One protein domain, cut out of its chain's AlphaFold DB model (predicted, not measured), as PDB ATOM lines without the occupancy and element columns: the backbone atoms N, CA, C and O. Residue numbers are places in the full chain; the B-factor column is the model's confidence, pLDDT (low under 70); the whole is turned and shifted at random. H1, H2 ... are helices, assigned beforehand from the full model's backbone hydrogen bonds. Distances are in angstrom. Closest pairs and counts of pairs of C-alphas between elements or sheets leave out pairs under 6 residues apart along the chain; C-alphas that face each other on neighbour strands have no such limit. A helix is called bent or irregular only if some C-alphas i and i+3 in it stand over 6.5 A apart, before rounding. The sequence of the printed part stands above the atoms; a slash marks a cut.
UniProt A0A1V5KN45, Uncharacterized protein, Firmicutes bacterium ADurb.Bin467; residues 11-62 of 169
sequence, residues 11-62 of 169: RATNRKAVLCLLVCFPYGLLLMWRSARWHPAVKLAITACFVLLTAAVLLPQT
ATOM      1  N   ARG A  11     115.646  94.705  82.704       55.91
ATOM      2  CA  ARG A  11     115.362  94.094  84.018       55.91
ATOM      3  C   ARG A  11     115.776  95.006  85.177       55.91
ATOM      4  O   ARG A  11     115.101  95.012  86.201       55.91
ATOM      5  N   ALA A  12     116.846  95.787  85.015       58.91
ATOM      6  CA  ALA A  12     117.338  96.687  86.057       58.91
ATOM      7  C   ALA A  12     116.389  97.877  86.293       58.91
ATOM      8  O   ALA A  12     116.103  98.220  87.439       58.91
ATOM      9  N   THR A  13     115.845  98.465  85.225       65.06
ATOM     10  CA  THR A  13     114.863  99.562  85.301       65.06
ATOM     11  C   THR A  13     113.535  99.084  85.881       65.06
ATOM     12  O   THR A  13     112.962  99.753  86.737       65.06
ATOM     13  N   ASN A  14     113.094  97.881  85.501       68.00
ATOM     14  CA  ASN A  14     111.876  97.279  86.042       68.00
ATOM     15  C   ASN A  14     111.981  97.005  87.551       68.00
ATOM     16  O   ASN A  14     111.015  97.236  88.267       68.00
ATOM     17  N   ARG A  15     113.150  96.584  88.062       73.69
ATOM     18  CA  ARG A  15     113.349  96.388  89.512       73.69
ATOM     19  C   ARG A  15     113.260  97.692  90.299       73.69
ATOM     20  O   ARG A  15     112.638  97.706  91.352       73.69
ATOM     21  N   LYS A  16     113.836  98.782  89.783       77.06
ATOM     22  CA  LYS A  16     113.734 100.107  90.419       77.06
ATOM     23  C   LYS A  16     112.290 100.610  90.439       77.06
ATOM     24  O   LYS A  16     111.849 101.109  91.463       77.06
ATOM     25  N   ALA A  17     111.547 100.422  89.346       76.12
ATOM     26  CA  ALA A  17     110.133 100.790  89.285       76.12
ATOM     27  C   ALA A  17     109.276  99.980  90.275       76.12
ATOM     28  O   ALA A  17     108.446 100.561  90.964       76.12
ATOM     29  N   VAL A  18     109.516  98.668  90.401       77.88
ATOM     30  CA  VAL A  18     108.828  97.804  91.382       77.88
ATOM     31  C   VAL A  18     109.183  98.189  92.821       77.88
ATOM     32  O   VAL A  18     108.295  98.280  93.662       77.88
ATOM     33  N   LEU A  19     110.459  98.468  93.105       81.75
ATOM     34  CA  LEU A  19     110.896  98.930  94.426       81.75
ATOM     35  C   LEU A  19     110.250 100.280  94.782       81.75
ATOM     36  O   LEU A  19     109.728 100.438  95.880       81.75
ATOM     37  N   CYS A  20     110.223 101.233  93.844       78.75
ATOM     38  CA  CYS A  20     109.540 102.510  94.045       78.75
ATOM     39  C   CYS A  20     108.024 102.338  94.194       78.75
ATOM     40  O   CYS A  20     107.434 103.073  94.969       78.75
ATOM     41  N   LEU A  21     107.390 101.373  93.516       81.44
ATOM     42  CA  LEU A  21     105.969 101.048  93.719       81.44
ATOM     43  C   LEU A  21     105.688 100.543  95.140       81.44
ATOM     44  O   LEU A  21     104.663 100.902  95.708       81.44
ATOM     45  N   LEU A  22     106.597  99.745  95.707       80.88
ATOM     46  CA  LEU A  22     106.482  99.237  97.077       80.88
ATOM     47  C   LEU A  22     106.725 100.315  98.139       80.88
ATOM     48  O   LEU A  22     106.016 100.349  99.138       80.88
ATOM     49  N   VAL A  23     107.726 101.178  97.943       85.19
ATOM     50  CA  VAL A  23     108.158 102.157  98.961       85.19
ATOM     51  C   VAL A  23     107.417 103.492  98.843       85.19
ATOM     52  O   VAL A  23     107.127 104.134  99.846       85.19
ATOM     53  N   CYS A  24     107.112 103.936  97.625       80.69
ATOM     54  CA  CYS A  24     106.482 105.225  97.350       80.69
ATOM     55  C   CYS A  24     105.534 105.096  96.152       80.69
ATOM     56  O   CYS A  24     105.857 105.475  95.022       80.69
ATOM     57  N   PHE A  25     104.347 104.551  96.416       77.19
ATOM     58  CA  PHE A  25     103.356 104.187  95.406       77.19
ATOM     59  C   PHE A  25     103.105 105.250  94.309       77.19
ATOM     60  O   PHE A  25     103.229 104.896  93.132       77.19
ATOM     61  N   PRO A  26     102.839 106.543  94.611       79.00
ATOM     62  CA  PRO A  26     102.579 107.538  93.561       79.00
ATOM     63  C   PRO A  26     103.808 107.796  92.676       79.00
ATOM     64  O   PRO A  26     103.691 107.926  91.455       79.00
ATOM     65  N   TYR A  27     105.006 107.798  93.264       78.50
ATOM     66  CA  TYR A  27     106.258 107.989  92.533       78.50
ATOM     67  C   TYR A  27     106.627 106.752  91.699       78.50
ATOM     68  O   TYR A  27     107.083 106.870  90.558       78.50
ATOM     69  N   GLY A  28     106.365 105.554  92.228       82.19
ATOM     70  CA  GLY A  28     106.512 104.291  91.510       82.19
ATOM     71  C   GLY A  28     105.598 104.192  90.291       82.19
ATOM     72  O   GLY A  28     106.039 103.742  89.232       82.19
ATOM     73  N   LEU A  29     104.359 104.676  90.397       79.38
ATOM     74  CA  LEU A  29     103.392 104.679  89.300       79.38
ATOM     75  C   LEU A  29     103.805 105.647  88.177       79.38
ATOM     76  O   LEU A  29     103.736 105.300  86.995       79.38
ATOM     77  N   LEU A  30     104.342 106.816  88.541       78.00
ATOM     78  CA  LEU A  30     104.878 107.805  87.601       78.00
ATOM     79  C   LEU A  30     106.137 107.281  86.885       78.00
ATOM     80  O   LEU A  30     106.257 107.389  85.660       78.00
ATOM     81  N   LEU A  31     107.044 106.627  87.618       76.31
ATOM     82  CA  LEU A  31     108.204 105.945  87.037       76.31
ATOM     83  C   LEU A  31     107.792 104.792  86.115       76.31
ATOM     84  O   LEU A  31     108.371 104.643  85.034       76.31
ATOM     85  N   MET A  32     106.783 104.007  86.499       78.94
ATOM     86  CA  MET A  32     106.235 102.927  85.674       78.94
ATOM     87  C   MET A  32     105.689 103.467  84.347       78.94
ATOM     88  O   MET A  32     105.941 102.887  83.287       78.94
ATOM     89  N   TRP A  33     104.974 104.591  84.382       75.81
ATOM     90  CA  TRP A  33     104.426 105.215  83.179       75.81
ATOM     91  C   TRP A  33     105.504 105.804  82.270       75.81
ATOM     92  O   TRP A  33     105.453 105.579  81.061       75.81
ATOM     93  N   ARG A  34     106.503 106.488  82.840       77.88
ATOM     94  CA  ARG A  34     107.524 107.218  82.073       77.88
ATOM     95  C   ARG A  34     108.665 106.344  81.545       77.88
ATOM     96  O   ARG A  34     109.215 106.642  80.491       77.88
ATOM     97  N   SER A  35     109.059 105.299  82.273       68.00
ATOM     98  CA  SER A  35     110.323 104.588  82.005       68.00
ATOM     99  C   SER A  35     110.167 103.121  81.606       68.00
ATOM    100  O   SER A  35     111.107 102.529  81.073       68.00
ATOM    101  N   ALA A  36     108.992 102.522  81.824       66.81
ATOM    102  CA  ALA A  36     108.821 101.084  81.690       66.81
ATOM    103  C   ALA A  36     107.929 100.708  80.487       66.81
ATOM    104  O   ALA A  36     106.759 101.098  80.392       66.81
ATOM    105  N   ARG A  37     108.473  99.888  79.570       71.81
ATOM    106  CA  ARG A  37     107.746  99.250  78.445       71.81
ATOM    107  C   ARG A  37     106.876  98.082  78.928       71.81
ATOM    108  O   ARG A  37     106.993  96.960  78.444       71.81
ATOM    109  N   TRP A  38     106.072  98.317  79.957       74.19
ATOM    110  CA  TRP A  38     105.139  97.316  80.461       74.19
ATOM    111  C   TRP A  38     103.948  97.221  79.520       74.19
ATOM    112  O   TRP A  38     103.555  98.224  78.918       74.19
ATOM    113  N   HIS A  39     103.376  96.023  79.410       77.88
ATOM    114  CA  HIS A  39     102.159  95.824  78.637       77.88
ATOM    115  C   HIS A  39     101.061  96.761  79.175       77.88
ATOM    116  O   HIS A  39     100.903  96.850  80.398       77.88
ATOM    117  N   PRO A  40     100.295  97.451  78.311       77.50
ATOM    118  CA  PRO A  40      99.274  98.412  78.740       77.50
ATOM    119  C   PRO A  40      98.245  97.798  79.698       77.50
ATOM    120  O   PRO A  40      97.842  98.449  80.657       77.50
ATOM    121  N   ALA A  41      97.912  96.517  79.515       82.31
ATOM    122  CA  ALA A  41      97.027  95.770  80.409       82.31
ATOM    123  C   ALA A  41      97.539  95.717  81.860       82.31
ATOM    124  O   ALA A  41      96.765  95.888  82.796       82.31
ATOM    125  N   VAL A  42      98.850  95.546  82.059       83.69
ATOM    126  CA  VAL A  42      99.448  95.503  83.404       83.69
ATOM    127  C   VAL A  42      99.392  96.883  84.058       83.69
ATOM    128  O   VAL A  42      99.111  96.990  85.248       83.69
ATOM    129  N   LYS A  43      99.599  97.951  83.276       82.81
ATOM    130  CA  LYS A  43      99.479  99.327  83.777       82.81
ATOM    131  C   LYS A  43      98.057  99.611  84.260       82.81
ATOM    132  O   LYS A  43      97.895 100.152  85.348       82.81
ATOM    133  N   LEU A  44      97.063  99.193  83.472       85.94
ATOM    134  CA  LEU A  44      95.645  99.374  83.778       85.94
ATOM    135  C   LEU A  44      95.226  98.579  85.020       85.94
ATOM    136  O   LEU A  44      94.561  99.124  85.897       85.94
ATOM    137  N   ALA A  45      95.665  97.324  85.140       88.62
ATOM    138  CA  ALA A  45      95.365  96.494  86.305       88.62
ATOM    139  C   ALA A  45      95.879  97.124  87.613       88.62
ATOM    140  O   ALA A  45      95.152  97.178  88.604       88.62
ATOM    141  N   ILE A  46      97.107  97.657  87.608       85.62
ATOM    142  CA  ILE A  46      97.709  98.294  88.792       85.62
ATOM    143  C   ILE A  46      96.970  99.588  89.156       85.62
ATOM    144  O   ILE A  46      96.677  99.815  90.330       85.62
ATOM    145  N   THR A  47      96.631 100.423  88.170       86.25
ATOM    146  CA  THR A  47      95.884 101.666  88.421       86.25
ATOM    147  C   THR A  47      94.467 101.389  88.913       86.25
ATOM    148  O   THR A  47      94.018 102.040  89.850       86.25
ATOM    149  N   ALA A  48      93.777 100.403  88.332       89.62
ATOM    150  CA  ALA A  48      92.430 100.022  88.748       89.62
ATOM    151  C   ALA A  48      92.420  99.477  90.182       89.62
ATOM    152  O   ALA A  48      91.573  99.867  90.978       89.62
ATOM    153  N   CYS A  49      93.403  98.643  90.536       89.19
ATOM    154  CA  CYS A  49      93.570  98.144  91.900       89.19
ATOM    155  C   CYS A  49      93.754  99.290  92.906       89.19
ATOM    156  O   CYS A  49      93.101  99.310  93.945       89.19
ATOM    157  N   PHE A  50      94.574 100.295  92.576       85.75
ATOM    158  CA  PHE A  50      94.737 101.465  93.439       85.75
ATOM    159  C   PHE A  50      93.449 102.267  93.597       85.75
ATOM    160  O   PHE A  50      93.084 102.591  94.720       85.75
ATOM    161  N   VAL A  51      92.743 102.547  92.497       88.88
ATOM    162  CA  VAL A  51      91.464 103.268  92.549       88.88
ATOM    163  C   VAL A  51      90.468 102.522  93.436       88.88
ATOM    164  O   VAL A  51      89.843 103.140  94.295       88.88
ATOM    165  N   LEU A  52      90.382 101.196  93.305       88.75
ATOM    166  CA  LEU A  52      89.533 100.362  94.157       88.75
ATOM    167  C   LEU A  52      89.944 100.423  95.631       88.75
ATOM    168  O   LEU A  52      89.075 100.567  96.484       88.75
ATOM    169  N   LEU A  53      91.241 100.372  95.944       87.94
ATOM    170  CA  LEU A  53      91.728 100.506  97.321       87.94
ATOM    171  C   LEU A  53      91.438 101.897  97.896       87.94
ATOM    172  O   LEU A  53      90.961 102.006  99.023       87.94
ATOM    173  N   THR A  54      91.664 102.964  97.125       85.56
ATOM    174  CA  THR A  54      91.338 104.328  97.563       85.56
ATOM    175  C   THR A  54      89.842 104.518  97.757       85.56
ATOM    176  O   THR A  54      89.433 105.110  98.749       85.56
ATOM    177  N   ALA A  55      89.016 103.963  96.868       86.50
ATOM    178  CA  ALA A  55      87.570 103.987  97.013       86.50
ATOM    179  C   ALA A  55      87.138 103.192  98.251       86.50
ATOM    180  O   ALA A  55      86.334 103.685  99.026       86.50
ATOM    181  N   ALA A  56      87.715 102.017  98.505       87.50
ATOM    182  CA  ALA A  56      87.409 101.222  99.692       87.50
ATOM    183  C   ALA A  56      87.757 101.935 101.010       87.50
ATOM    184  O   ALA A  56      87.098 101.690 102.014       87.50
ATOM    185  N   VAL A  57      88.760 102.818 101.019       87.69
ATOM    186  CA  VAL A  57      89.124 103.620 102.202       87.69
ATOM    187  C   VAL A  57      88.275 104.890 102.320       87.69
ATOM    188  O   VAL A  57      87.871 105.252 103.422       87.69
ATOM    189  N   LEU A  58      87.991 105.567 101.204       84.62
ATOM    190  CA  LEU A  58      87.260 106.838 101.197       84.62
ATOM    191  C   LEU A  58      85.741 106.658 101.302       84.62
ATOM    192  O   LEU A  58      85.083 107.438 101.985       84.62
ATOM    193  N   LEU A  59      85.174 105.628 100.668       81.44
ATOM    194  CA  LEU A  59      83.728 105.392 100.671       81.44
ATOM    195  C   LEU A  59      83.157 105.246 102.093       81.44
ATOM    196  O   LEU A  59      82.168 105.927 102.370       81.44
ATOM    197  N   PRO A  60      83.777 104.489 103.022       76.56
ATOM    198  CA  PRO A  60      83.327 104.412 104.412       76.56
ATOM    199  C   PRO A  60      83.369 105.748 105.162       76.56
ATOM    200  O   PRO A  60      82.573 105.956 106.070       76.56
ATOM    201  N   GLN A  61      84.279 106.660 104.795       72.69
ATOM    202  CA  GLN A  61      84.345 107.999 105.396       72.69
ATOM    203  C   GLN A  61      83.244 108.925 104.869       72.69
ATOM    204  O   GLN A  61      82.855 109.870 105.549       72.69
ATOM    205  N   THR A  62      82.733 108.654 103.666       70.75
ATOM    206  CA  THR A  62      81.625 109.407 103.058       70.75
ATOM    207  C   THR A  62      80.251 108.786 103.297       70.75
ATOM    208  O   THR A  62      79.239 109.450 103.079       70.75
TER     209      THR A  62
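AT A GLANCE: This is residues 11 to 62 of the 169 residues of an uncharacterized protein of Firmicutes bacterium ADurb.Bin467 (UniProt A0A1V5KN45). What does the model look like at first sight? It is a loose zigzag of three helices: H1 and H2 fold back on each other as a helical hairpin, and the long H3 turns back again beside H2, close to it but not clearly touching. The last part of H3, residues 51 to 62, sticks out beyond this body as a free arm and makes much of the length. What is it made of, and how large is it? The printed part has 52 residues with three named helices, in the order H1, H2, H3, and no named strand, and its class is all helix. It is loose, with a radius of gyration of the C-alphas of 12.4 A, and elongated, spanning 41 by 23 by 13 A.

IN THESE COORDINATES: Where does the first helix lie? H1 holds residues 11 to 23 and is 18.4 A long from first to last C-alpha. It begins at C-alpha 11, at (115.362, 94.094, 84.018). What follows it? H2 holds residues 25 to 35, is 15.1 A long and begins at C-alpha 25, at (103.356, 104.187, 95.406). Where does the last helix run? H3 holds residues 40 to 62 and is 32.0 A long, ending at C-alpha 62, at (81.625, 109.407, 103.058). It has a kink of 25 degrees near residue 56, and is neither bent nor irregular, but only just: C-alphas 57 and 60 are 6.3 A apart.

HOW THE PARTS SIT: How do H1 and H2 stand? They touch and form a helical hairpin, opposite ways at a shallow tilt of 22 degrees. Their closest C-alphas, those of Leu 21 and Gly 28, are 4.0 A apart. How does H3 stand to them? H3 and H2 are close but not clearly touching, with the closest C-alphas, those of Trp 33 and Lys 43, 7.7 A apart; they run opposite ways at a shallow tilt of 22 degrees. H1 and H3 are apart. What do the backbone N and O atoms show? In H1 and H2 every O i to N i+4 pair is within hydrogen-bond range, and in H3 17 of 19 are.

THE WHOLE: How far does the printed part reach? The two C-alphas farthest apart, those of Arg 11 and Thr 62, are 41.7 A apart. Without residues 51 to 62, which stand free, the body of 40 residues spans 23 by 19 by 13 A. Are there cuts or long links? The printed part has no cut, and the links H1 to H2 and H2 to H3 are both tight. Where is confidence low? The mean pLDDT of the printed part is 79.2, and residues 11 to 14 and 35 to 36 are under 70.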